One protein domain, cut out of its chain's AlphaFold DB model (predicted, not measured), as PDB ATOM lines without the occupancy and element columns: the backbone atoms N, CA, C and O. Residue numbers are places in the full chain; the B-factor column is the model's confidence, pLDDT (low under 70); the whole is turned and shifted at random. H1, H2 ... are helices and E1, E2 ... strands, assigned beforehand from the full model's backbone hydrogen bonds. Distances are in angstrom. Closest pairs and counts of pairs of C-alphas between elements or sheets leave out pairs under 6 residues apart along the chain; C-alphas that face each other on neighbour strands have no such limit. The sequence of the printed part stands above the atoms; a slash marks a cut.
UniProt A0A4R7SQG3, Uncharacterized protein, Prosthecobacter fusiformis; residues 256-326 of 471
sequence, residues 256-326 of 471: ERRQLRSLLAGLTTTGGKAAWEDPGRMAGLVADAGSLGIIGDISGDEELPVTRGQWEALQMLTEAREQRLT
ATOM      1  N   GLU A 256      16.204 178.798  82.348       92.75
ATOM      2  CA  GLU A 256      16.426 177.359  82.298       92.75
ATOM      3  C   GLU A 256      15.692 176.778  81.096       92.75
ATOM      4  O   GLU A 256      14.605 177.226  80.733       92.75
ATOM      5  N   ARG A 257      16.278 175.757  80.475       93.31
ATOM      6  CA  ARG A 257      15.633 175.034  79.382       93.31
ATOM      7  C   ARG A 257      14.574 174.093  79.941       93.31
ATOM      8  O   ARG A 257      14.900 173.185  80.702       93.31
ATOM      9  N   ARG A 258      13.307 174.332  79.600       93.00
ATOM     10  CA  ARG A 258      12.162 173.536  80.067       93.00
ATOM     11  C   ARG A 258      11.189 173.262  78.926       93.00
ATOM     12  O   ARG A 258      10.976 174.102  78.059       93.00
ATOM     13  N   GLN A 259      10.583 172.079  78.939       92.44
ATOM     14  CA  GLN A 259       9.581 171.682  77.946       92.44
ATOM     15  C   GLN A 259       8.187 172.095  78.415       92.44
ATOM     16  O   GLN A 259       7.769 171.690  79.501       92.44
ATOM     17  N   LEU A 260       7.436 172.831  77.594       90.38
ATOM     18  CA  LEU A 260       6.087 173.302  77.947       90.38
ATOM     19  C   LEU A 260       5.135 172.164  78.321       90.38
ATOM     20  O   LEU A 260       4.401 172.278  79.299       90.38
ATOM     21  N   ARG A 261       5.211 171.032  77.610       90.56
ATOM     22  CA  ARG A 261       4.388 169.842  77.880       90.56
ATOM     23  C   ARG A 261       4.481 169.341  79.324       90.56
ATOM     24  O   ARG A 261       3.542 168.718  79.808       90.56
ATOM     25  N   SER A 262       5.577 169.635  80.030       92.00
ATOM     26  CA  SER A 262       5.731 169.249  81.437       92.00
ATOM     27  C   SER A 262       4.732 169.943  82.372       92.00
ATOM     28  O   SER A 262       4.415 169.374  83.409       92.00
ATOM     29  N   LEU A 263       4.163 171.099  81.995       89.00
ATOM     30  CA  LEU A 263       3.079 171.744  82.755       89.00
ATOM     31  C   LEU A 263       1.738 171.024  82.623       89.00
ATOM     32  O   LEU A 263       0.886 171.148  83.495       89.00
ATOM     33  N   LEU A 264       1.550 170.276  81.537       87.75
ATOM     34  CA  LEU A 264       0.354 169.468  81.304       87.75
ATOM     35  C   LEU A 264       0.570 167.999  81.681       87.75
ATOM     36  O   LEU A 264      -0.344 167.182  81.551       87.75
ATOM     37  N   ALA A 265       1.771 167.639  82.140       87.62
ATOM     38  CA  ALA A 265       2.065 166.286  82.575       87.62
ATOM     39  C   ALA A 265       1.228 165.942  83.817       87.62
ATOM     40  O   ALA A 265       1.182 166.697  84.784       87.62
ATOM     41  N   GLY A 266       0.551 164.794  83.783       84.00
ATOM     42  CA  GLY A 266      -0.334 164.344  84.862       84.00
ATOM     43  C   GLY A 266      -1.769 164.874  84.781       84.00
ATOM     44  O   GLY A 266      -2.642 164.316  85.439       84.00
ATOM     45  N   LEU A 267      -2.048 165.875  83.939       83.94
ATOM     46  CA  LEU A 267      -3.419 166.274  83.627       83.94
ATOM     47  C   LEU A 267      -4.000 165.345  82.556       83.94
ATOM     48  O   LEU A 267      -3.329 164.981  81.585       83.94
ATOM     49  N   THR A 268      -5.266 164.972  82.724       83.81
ATOM     50  CA  THR A 268      -6.015 164.171  81.752       83.81
ATOM     51  C   THR A 268      -7.234 164.944  81.271       83.81
ATOM     52  O   THR A 268      -7.829 165.743  81.992       83.81
ATOM     53  N   THR A 269      -7.575 164.742  80.005       85.12
ATOM     54  CA  THR A 269      -8.812 165.246  79.410       85.12
ATOM     55  C   THR A 269     -10.007 164.420  79.888       85.12
ATOM     56  O   THR A 269      -9.847 163.312  80.400       85.12
ATOM     57  N   THR A 270     -11.227 164.911  79.651       78.81
ATOM     58  CA  THR A 270     -12.472 164.173  79.939       78.81
ATOM     59  C   THR A 270     -12.554 162.820  79.223       78.81
ATOM     60  O   THR A 270     -13.242 161.919  79.687       78.81
ATOM     61  N   GLY A 271     -11.812 162.642  78.123       80.88
ATOM     62  CA  GLY A 271     -11.679 161.371  77.407       80.88
ATOM     63  C   GLY A 271     -10.559 160.456  77.916       80.88
ATOM     64  O   GLY A 271     -10.220 159.498  77.226       80.88
ATOM     65  N   GLY A 272      -9.922 160.765  79.053       84.81
ATOM     66  CA  GLY A 272      -8.825 159.978  79.633       84.81
ATOM     67  C   GLY A 272      -7.484 160.084  78.895       84.81
ATOM     68  O   GLY A 272      -6.499 159.488  79.325       84.81
ATOM     69  N   LYS A 273      -7.415 160.855  77.802       88.88
ATOM     70  CA  LYS A 273      -6.158 161.156  77.103       88.88
ATOM     71  C   LYS A 273      -5.335 162.158  77.892       88.88
ATOM     72  O   LYS A 273      -5.905 163.009  78.579       88.88
ATOM     73  N   ALA A 274      -4.015 162.096  77.763       87.94
ATOM     74  CA  ALA A 274      -3.140 163.064  78.404       87.94
ATOM     75  C   ALA A 274      -3.426 164.483  77.877       87.94
ATOM     76  O   ALA A 274      -3.635 164.678  76.683       87.94
ATOM     77  N   ALA A 275      -3.445 165.484  78.759       88.56
ATOM     78  CA  ALA A 275      -3.840 166.851  78.407       88.56
ATOM     79  C   ALA A 275      -2.933 167.508  77.355       88.56
ATOM     80  O   ALA A 275      -3.385 168.386  76.627       88.56
ATOM     81  N   TRP A 276      -1.673 167.075  77.247       89.31
ATOM     82  CA  TRP A 276      -0.742 167.554  76.221       89.31
ATOM     83  C   TRP A 276      -1.076 167.042  74.810       89.31
ATOM     84  O   TRP A 276      -0.617 167.629  73.836       89.31
ATOM     85  N   GLU A 277      -1.890 165.987  74.680       90.75
ATOM     86  CA  GLU A 277      -2.375 165.492  73.382       90.75
ATOM     87  C   GLU A 277      -3.555 166.320  72.843       90.75
ATOM     88  O   GLU A 277      -3.942 166.161  71.684       90.75
ATOM     89  N   ASP A 278      -4.147 167.193  73.664       91.38
ATOM     90  CA  ASP A 278      -5.229 168.084  73.252       91.38
ATOM     91  C   ASP A 278      -4.649 169.337  72.562       91.38
ATOM     92  O   ASP A 278      -4.033 170.183  73.228       91.38
ATOM     93  N   PRO A 279      -4.862 169.510  71.241       90.81
ATOM     94  CA  PRO A 279      -4.318 170.648  70.506       90.81
ATOM     95  C   PRO A 279      -4.865 171.987  71.016       90.81
ATOM     96  O   PRO A 279      -4.159 172.992  70.946       90.81
ATOM     97  N   GLY A 280      -6.085 172.020  71.565       91.38
ATOM     98  CA  GLY A 280      -6.673 173.233  72.130       91.38
ATOM     99  C   GLY A 280      -5.966 173.674  73.412       91.38
ATOM    100  O   GLY A 280      -5.668 174.859  73.582       91.38
ATOM    101  N   ARG A 281      -5.631 172.724  74.292       91.69
ATOM    102  CA  ARG A 281      -4.884 173.004  75.531       91.69
ATOM    103  C   ARG A 281      -3.452 173.429  75.243       91.69
ATOM    104  O   ARG A 281      -2.992 174.412  75.823       91.69
ATOM    105  N   MET A 282      -2.779 172.748  74.314       91.62
ATOM    106  CA  MET A 282      -1.438 173.137  73.877       91.62
ATOM    107  C   MET A 282      -1.431 174.531  73.244       91.62
ATOM    108  O   MET A 282      -0.609 175.356  73.636       91.62
ATOM    109  N   ALA A 283      -2.374 174.844  72.348       91.44
ATOM    110  CA  ALA A 283      -2.498 176.181  71.762       91.44
ATOM    111  C   ALA A 283      -2.761 177.263  72.825       91.44
ATOM    112  O   ALA A 283      -2.188 178.351  72.764       91.44
ATOM    113  N   GLY A 284      -3.577 176.956  73.837       91.81
ATOM    114  CA  GLY A 284      -3.761 177.829  74.990       91.81
ATOM    115  C   GLY A 284      -2.455 178.063  75.752       91.81
ATOM    116  O   GLY A 284      -2.118 179.208  76.058       91.81
ATOM    117  N   LEU A 285      -1.709 177.002  76.060       93.25
ATOM    118  CA  LEU A 285      -0.441 177.097  76.787       93.25
ATOM    119  C   LEU A 285       0.598 177.919  76.011       93.25
ATOM    120  O   LEU A 285       1.292 178.749  76.592       93.25
ATOM    121  N   VAL A 286       0.654 177.729  74.691       92.56
ATOM    122  CA  VAL A 286       1.472 178.521  73.762       92.56
ATOM    123  C   VAL A 286       1.105 180.005  73.832       92.56
ATOM    124  O   VAL A 286       1.990 180.856  73.924       92.56
ATOM    125  N   ALA A 287      -0.192 180.328  73.828       91.75
ATOM    126  CA  ALA A 287      -0.663 181.706  73.916       91.75
ATOM    127  C   ALA A 287      -0.283 182.372  75.254       91.75
ATOM    128  O   ALA A 287       0.172 183.516  75.249       91.75
ATOM    129  N   ASP A 288      -0.396 181.654  76.376       93.31
ATOM    130  CA  ASP A 288       0.047 182.157  77.688       93.31
ATOM    131  C   ASP A 288       1.568 182.346  77.738       93.31
ATOM    132  O   ASP A 288       2.066 183.327  78.282       93.31
ATOM    133  N   ALA A 289       2.334 181.424  77.154       93.38
ATOM    134  CA  ALA A 289       3.784 181.560  77.090       93.38
ATOM    135  C   ALA A 289       4.182 182.824  76.307       93.38
ATOM    136  O   ALA A 289       5.029 183.601  76.760       93.38
ATOM    137  N   GLY A 290       3.508 183.081  75.181       91.19
ATOM    138  CA  GLY A 290       3.677 184.305  74.400       91.19
ATOM    139  C   GLY A 290       3.316 185.572  75.184       91.19
ATOM    140  O   GLY A 290       4.046 186.561  75.115       91.19
ATOM    141  N   SER A 291       2.248 185.535  75.987       90.00
ATOM    142  CA  SER A 291       1.806 186.674  76.810       90.00
ATOM    143  C   SER A 291       2.793 187.026  77.938       90.00
ATOM    144  O   SER A 291       2.884 188.181  78.361       90.00
ATOM    145  N   LEU A 292       3.591 186.048  78.380       91.81
ATOM    146  CA  LEU A 292       4.688 186.210  79.341       91.81
ATOM    147  C   LEU A 292       6.035 186.568  78.688       91.81
ATOM    148  O   LEU A 292       7.057 186.667  79.377       91.81
ATOM    149  N   GLY A 293       6.057 186.756  77.364       90.00
ATOM    150  CA  GLY A 293       7.264 187.074  76.605       90.00
ATOM    151  C   GLY A 293       8.255 185.911  76.500       90.00
ATOM    152  O   GLY A 293       9.453 186.152  76.355       90.00
ATOM    153  N   ILE A 294       7.789 184.663  76.603       90.88
ATOM    154  CA  ILE A 294       8.611 183.481  76.326       90.88
ATOM    155  C   ILE A 294       8.708 183.339  74.803       90.88
ATOM    156  O   ILE A 294       7.714 183.076  74.129       90.88
ATOM    157  N   ILE A 295       9.905 183.557  74.253       84.00
ATOM    158  CA  ILE A 295      10.165 183.553  72.808       84.00
ATOM    159  C   ILE A 295      10.842 182.230  72.426       84.00
ATOM    160  O   ILE A 295      11.909 181.913  72.951       84.00
ATOM    161  N   GLY A 296      10.259 181.484  71.487       81.31
ATOM    162  CA  GLY A 296      10.863 180.293  70.880       81.31
ATOM    163  C   GLY A 296       9.924 179.606  69.891       81.31
ATOM    164  O   GLY A 296       8.802 180.072  69.698       81.31
ATOM    165  N   ASP A 297      10.385 178.533  69.244       77.19
ATOM    166  CA  ASP A 297       9.537 177.720  68.369       77.19
ATOM    167  C   ASP A 297       8.638 176.837  69.242       77.19
ATOM    168  O   ASP A 297       9.073 175.891  69.899       77.19
ATOM    169  N   ILE A 298       7.367 177.219  69.342       67.44
ATOM    170  CA  ILE A 298       6.426 176.657  70.314       67.44
ATOM    171  C   ILE A 298       5.735 175.418  69.731       67.44
ATOM    172  O   ILE A 298       4.526 175.231  69.858       67.44
ATOM    173  N   SER A 299       6.513 174.557  69.075       69.88
ATOM    174  CA  SER A 299       6.051 173.289  68.497       69.88
ATOM    175  C   SER A 299       5.767 172.209  69.557       69.88
ATOM    176  O   SER A 299       5.283 171.129  69.229       69.88
ATOM    177  N   GLY A 300       5.998 172.508  70.843       64.81
ATOM    178  CA  GLY A 300       5.583 171.703  72.001       64.81
ATOM    179  C   GLY A 300       6.635 170.718  72.518       64.81
ATOM    180  O   GLY A 300       6.658 170.444  73.721       64.81
ATOM    181  N   ASP A 301       7.536 170.257  71.647       74.38
ATOM    182  CA  ASP A 301       8.604 169.308  71.996       74.38
ATOM    183  C   ASP A 301       9.972 169.962  72.233       74.38
ATOM    184  O   ASP A 301      10.847 169.348  72.850       74.38
ATOM    185  N   GLU A 302      10.163 171.210  71.804       85.19
ATOM    186  CA  GLU A 302      11.409 171.928  72.053       85.19
ATOM    187  C   GLU A 302      11.514 172.442  73.495       85.19
ATOM    188  O   GLU A 302      10.546 172.869  74.134       85.19
ATOM    189  N   GLU A 303      12.736 172.400  74.021       91.25
ATOM    190  CA  GLU A 303      13.065 173.043  75.284       91.25
ATOM    191  C   GLU A 303      13.152 174.556  75.091       91.25
ATOM    192  O   GLU A 303      14.033 175.061  74.390       91.25
ATOM    193  N   LEU A 304      12.275 175.289  75.770       92.25
ATOM    194  CA  LEU A 304      12.266 176.743  75.739       92.25
ATOM    195  C   LEU A 304      13.102 177.309  76.892       92.25
ATOM    196  O   LEU A 304      13.058 176.766  78.000       92.25
ATOM    197  N   PRO A 305      13.859 178.397  76.671       92.94
ATOM    198  CA  PRO A 305      14.501 179.132  77.752       92.94
ATOM    199  C   PRO A 305      13.432 179.898  78.538       92.94
ATOM    200  O   PRO A 305      12.888 180.889  78.056       92.94
ATOM    201  N   VAL A 306      13.136 179.449  79.756       93.69
ATOM    202  CA  VAL A 306      12.123 180.058  80.623       93.69
ATOM    203  C   VAL A 306      12.749 180.405  81.962       93.69
ATOM    204  O   VAL A 306      13.441 179.593  82.576       93.69
ATOM    205  N   THR A 307      12.524 181.624  82.440       93.25
ATOM    206  CA  THR A 307      12.957 181.986  83.789       93.25
ATOM    207  C   THR A 307      12.053 181.344  84.843       93.25
ATOM    208  O   THR A 307      10.891 181.039  84.579       93.25
ATOM    209  N   ARG A 308      12.539 181.175  86.079       91.81
ATOM    210  CA  ARG A 308      11.718 180.619  87.171       91.81
ATOM    211  C   ARG A 308      10.384 181.363  87.344       91.81
ATOM    212  O   ARG A 308       9.340 180.731  87.455       91.81
ATOM    213  N   GLY A 309      10.417 182.693  87.319       90.94
ATOM    214  CA  GLY A 309       9.233 183.536  87.461       90.94
ATOM    215  C   GLY A 309       8.252 183.412  86.299       90.94
ATOM    216  O   GLY A 309       7.047 183.364  86.524       90.94
ATOM    217  N   GLN A 310       8.757 183.307  85.065       94.06
ATOM    218  CA  GLN A 310       7.920 183.027  83.897       94.06
ATOM    219  C   GLN A 310       7.274 181.643  83.997       94.06
ATOM    220  O   GLN A 310       6.098 181.503  83.686       94.06
ATOM    221  N   TRP A 311       8.010 180.637  84.475       94.62
ATOM    222  CA  TRP A 311       7.492 179.282  84.644       94.62
ATOM    223  C   TRP A 311       6.372 179.209  85.687       94.62
ATOM    224  O   TRP A 311       5.316 178.640  85.424       94.62
ATOM    225  N   GLU A 312       6.575 179.827  86.851       94.00
ATOM    226  CA  GLU A 312       5.556 179.897  87.904       94.00
ATOM    227  C   GLU A 312       4.322 180.688  87.438       94.00
ATOM    228  O   GLU A 312       3.192 180.253  87.658       94.00
ATOM    229  N   ALA A 313       4.510 181.813  86.740       93.12
ATOM    230  CA  ALA A 313       3.402 182.571  86.162       93.12
ATOM    231  C   ALA A 313       2.621 181.746  85.124       93.12
ATOM    232  O   ALA A 313       1.390 181.743  85.142       93.12
ATOM    233  N   LEU A 314       3.321 181.005  84.263       95.12
ATOM    234  CA  LEU A 314       2.712 180.146  83.248       95.12
ATOM    235  C   LEU A 314       1.902 179.006  83.877       95.12
ATOM    236  O   LEU A 314       0.803 178.696  83.414       95.12
ATOM    237  N   GLN A 315       2.403 178.424  84.969       94.94
ATOM    238  CA  GLN A 315       1.669 177.432  85.747       94.94
ATOM    239  C   GLN A 315       0.360 178.017  86.300       94.94
ATOM    240  O   GLN A 315      -0.698 177.419  86.119       94.94
ATOM    241  N   MET A 316       0.398 179.214  86.896       93.25
ATOM    242  CA  MET A 316      -0.802 179.874  87.436       93.25
ATOM    243  C   MET A 316      -1.846 180.172  86.347       93.25
ATOM    244  O   MET A 316      -3.045 180.010  86.587       93.25
ATOM    245  N   LEU A 317      -1.409 180.586  85.150       93.38
ATOM    246  CA  LEU A 317      -2.294 180.808  83.997       93.38
ATOM    247  C   LEU A 317      -2.931 179.507  83.510       93.38
ATOM    248  O   LEU A 317      -4.141 179.458  83.279       93.38
ATOM    249  N   THR A 318      -2.133 178.443  83.435       93.25
ATOM    250  CA  THR A 318      -2.600 177.110  83.044       93.25
ATOM    251  C   THR A 318      -3.640 176.598  84.035       93.25
ATOM    252  O   THR A 318      -4.743 176.246  83.631       93.25
ATOM    253  N   GLU A 319      -3.358 176.652  85.338       91.25
ATOM    254  CA  GLU A 319      -4.307 176.258  86.384       91.25
ATOM    255  C   GLU A 319      -5.600 177.086  86.334       91.25
ATOM    256  O   GLU A 319      -6.691 176.543  86.489       91.25
ATOM    257  N   ALA A 320      -5.504 178.403  86.123       89.06
ATOM    258  CA  ALA A 320      -6.676 179.270  86.015       89.06
ATOM    259  C   ALA A 320      -7.529 178.956  84.775       89.06
ATOM    260  O   ALA A 320      -8.754 179.070  84.828       89.06
ATOM    261  N   ARG A 321      -6.905 178.552  83.663       91.19
ATOM    262  CA  ARG A 321      -7.614 178.075  82.471       91.19
ATOM    263  C   ARG A 321      -8.274 176.725  82.721       91.19
ATOM    264  O   ARG A 321      -9.449 176.567  82.411       91.19
ATOM    265  N   GLU A 322      -7.546 175.769  83.287       88.69
ATOM    266  CA  GLU A 322      -8.051 174.421  83.567       88.69
ATOM    267  C   GLU A 322      -9.238 174.445  84.535       88.69
ATOM    268  O   GLU A 322     -10.228 173.750  84.315       88.69
ATOM    269  N   GLN A 323      -9.216 175.331  85.533       85.75
ATOM    270  CA  GLN A 323     -10.360 175.572  86.418       85.75
ATOM    271  C   GLN A 323     -11.603 176.106  85.691       85.75
ATOM    272  O   GLN A 323     -12.705 175.952  86.202       85.75
ATOM    273  N   ARG A 324     -11.458 176.741  84.520       82.88
ATOM    274  CA  ARG A 324     -12.607 177.149  83.688       82.88
ATOM    275  C   ARG A 324     -13.087 176.055  82.763       82.88
ATOM    276  O   ARG A 324     -14.277 175.976  82.482       82.88
ATOM    277  N   LEU A 325     -12.142 175.294  82.215       79.50
ATOM    278  CA  LEU A 325     -12.438 174.187  81.313       79.50
ATOM    279  C   LEU A 325     -13.074 173.023  82.062       79.50
ATOM    280  O   LEU A 325     -13.868 172.293  81.482       79.50
ATOM    281  N   THR A 326     -12.740 172.869  83.341       71.94
ATOM    282  CA  THR A 326     -13.491 172.028  84.263       71.94
ATOM    283  C   THR A 326     -14.769 172.788  84.581       71.94
ATOM    284  O   THR A 326     -14.692 173.795  85.288       71.94
TER     285      THR A 326
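This is residues 256 to 326 of the 471 residues of an uncharacterized protein of Prosthecobacter fusiformis (UniProt A0A4R7SQG3). Two helices, H2 and H3, cross at a steep tilt, and the short helix H1 sits close to both of them, while a small two-stranded sheet of E1 and E2 lies at one end of the domain. At the other end, the long link of residues 264 to 278, with no named element, loops out and comes back to the start of H2. The printed part has 71 residues with three named helices and two named strands, in the order E1, H1, H2, E2, H3; the sheet's order is E1 - E2, antiparallel, and the class is mostly helix. The whole is compact, with a radius of gyration of the C-alphas of 11.4 A, and the C-alphas span 32 by 22 by 17 A.

E1, residues 256 to 259, is the antiparallel neighbour of E2, residues 303 to 306, with 132 degrees between their directions. N 256 and O 306 are 2.9 A apart and N 304 and O 258 are 2.9 A apart, both within hydrogen-bond range. H1, residues 260 to 263, is close to but not clearly touching H2, residues 279 to 291; the closest C-alphas, those of Leu 260 and Leu 285, are 7.6 A apart. H1 is also close to but not clearly touching H3, residues 308 to 325; the closest C-alphas, those of Leu 263 and Gln 315, are 6.6 A apart. H2 touches H3, with residues 285 to 289 of H2 and 314 to 318 of H3 alone; the closest C-alphas, those of Ala 289 and Leu 314, are 6.4 A apart. The two run opposite ways at a steep tilt of 42 degrees. E1 and H2 are apart. Every O i to N i+4 pair is within hydrogen-bond range in H2, and 13 of 14 are in H3; H1 is too short for such a pair.

E1 begins at C-alpha 256, (16.426, 177.359, 82.298), and is 9.9 A long from first to last C-alpha. H1, residues 260 to 263, is 5.9 A long. H2 begins at C-alpha 279, (-4.318, 170.648, 70.506), and is 18.3 A long to residue 291. E2, residues 303 to 306, is 8.9 A long. H3, 25.7 A long from residue 308, ends at C-alpha 325, (-12.438, 174.187, 81.313).

The two C-alphas farthest apart, those of Gly 271 and Thr 307, are 32.8 A apart. The printed part has no cut. The links E1 to H1 and E2 to H3 are tight; those from H1 to H2, 15 residues, and from H2 to E2, 11 residues, are long. The mean pLDDT of the printed part is 88.3, and residues 298 to 300 are under 70.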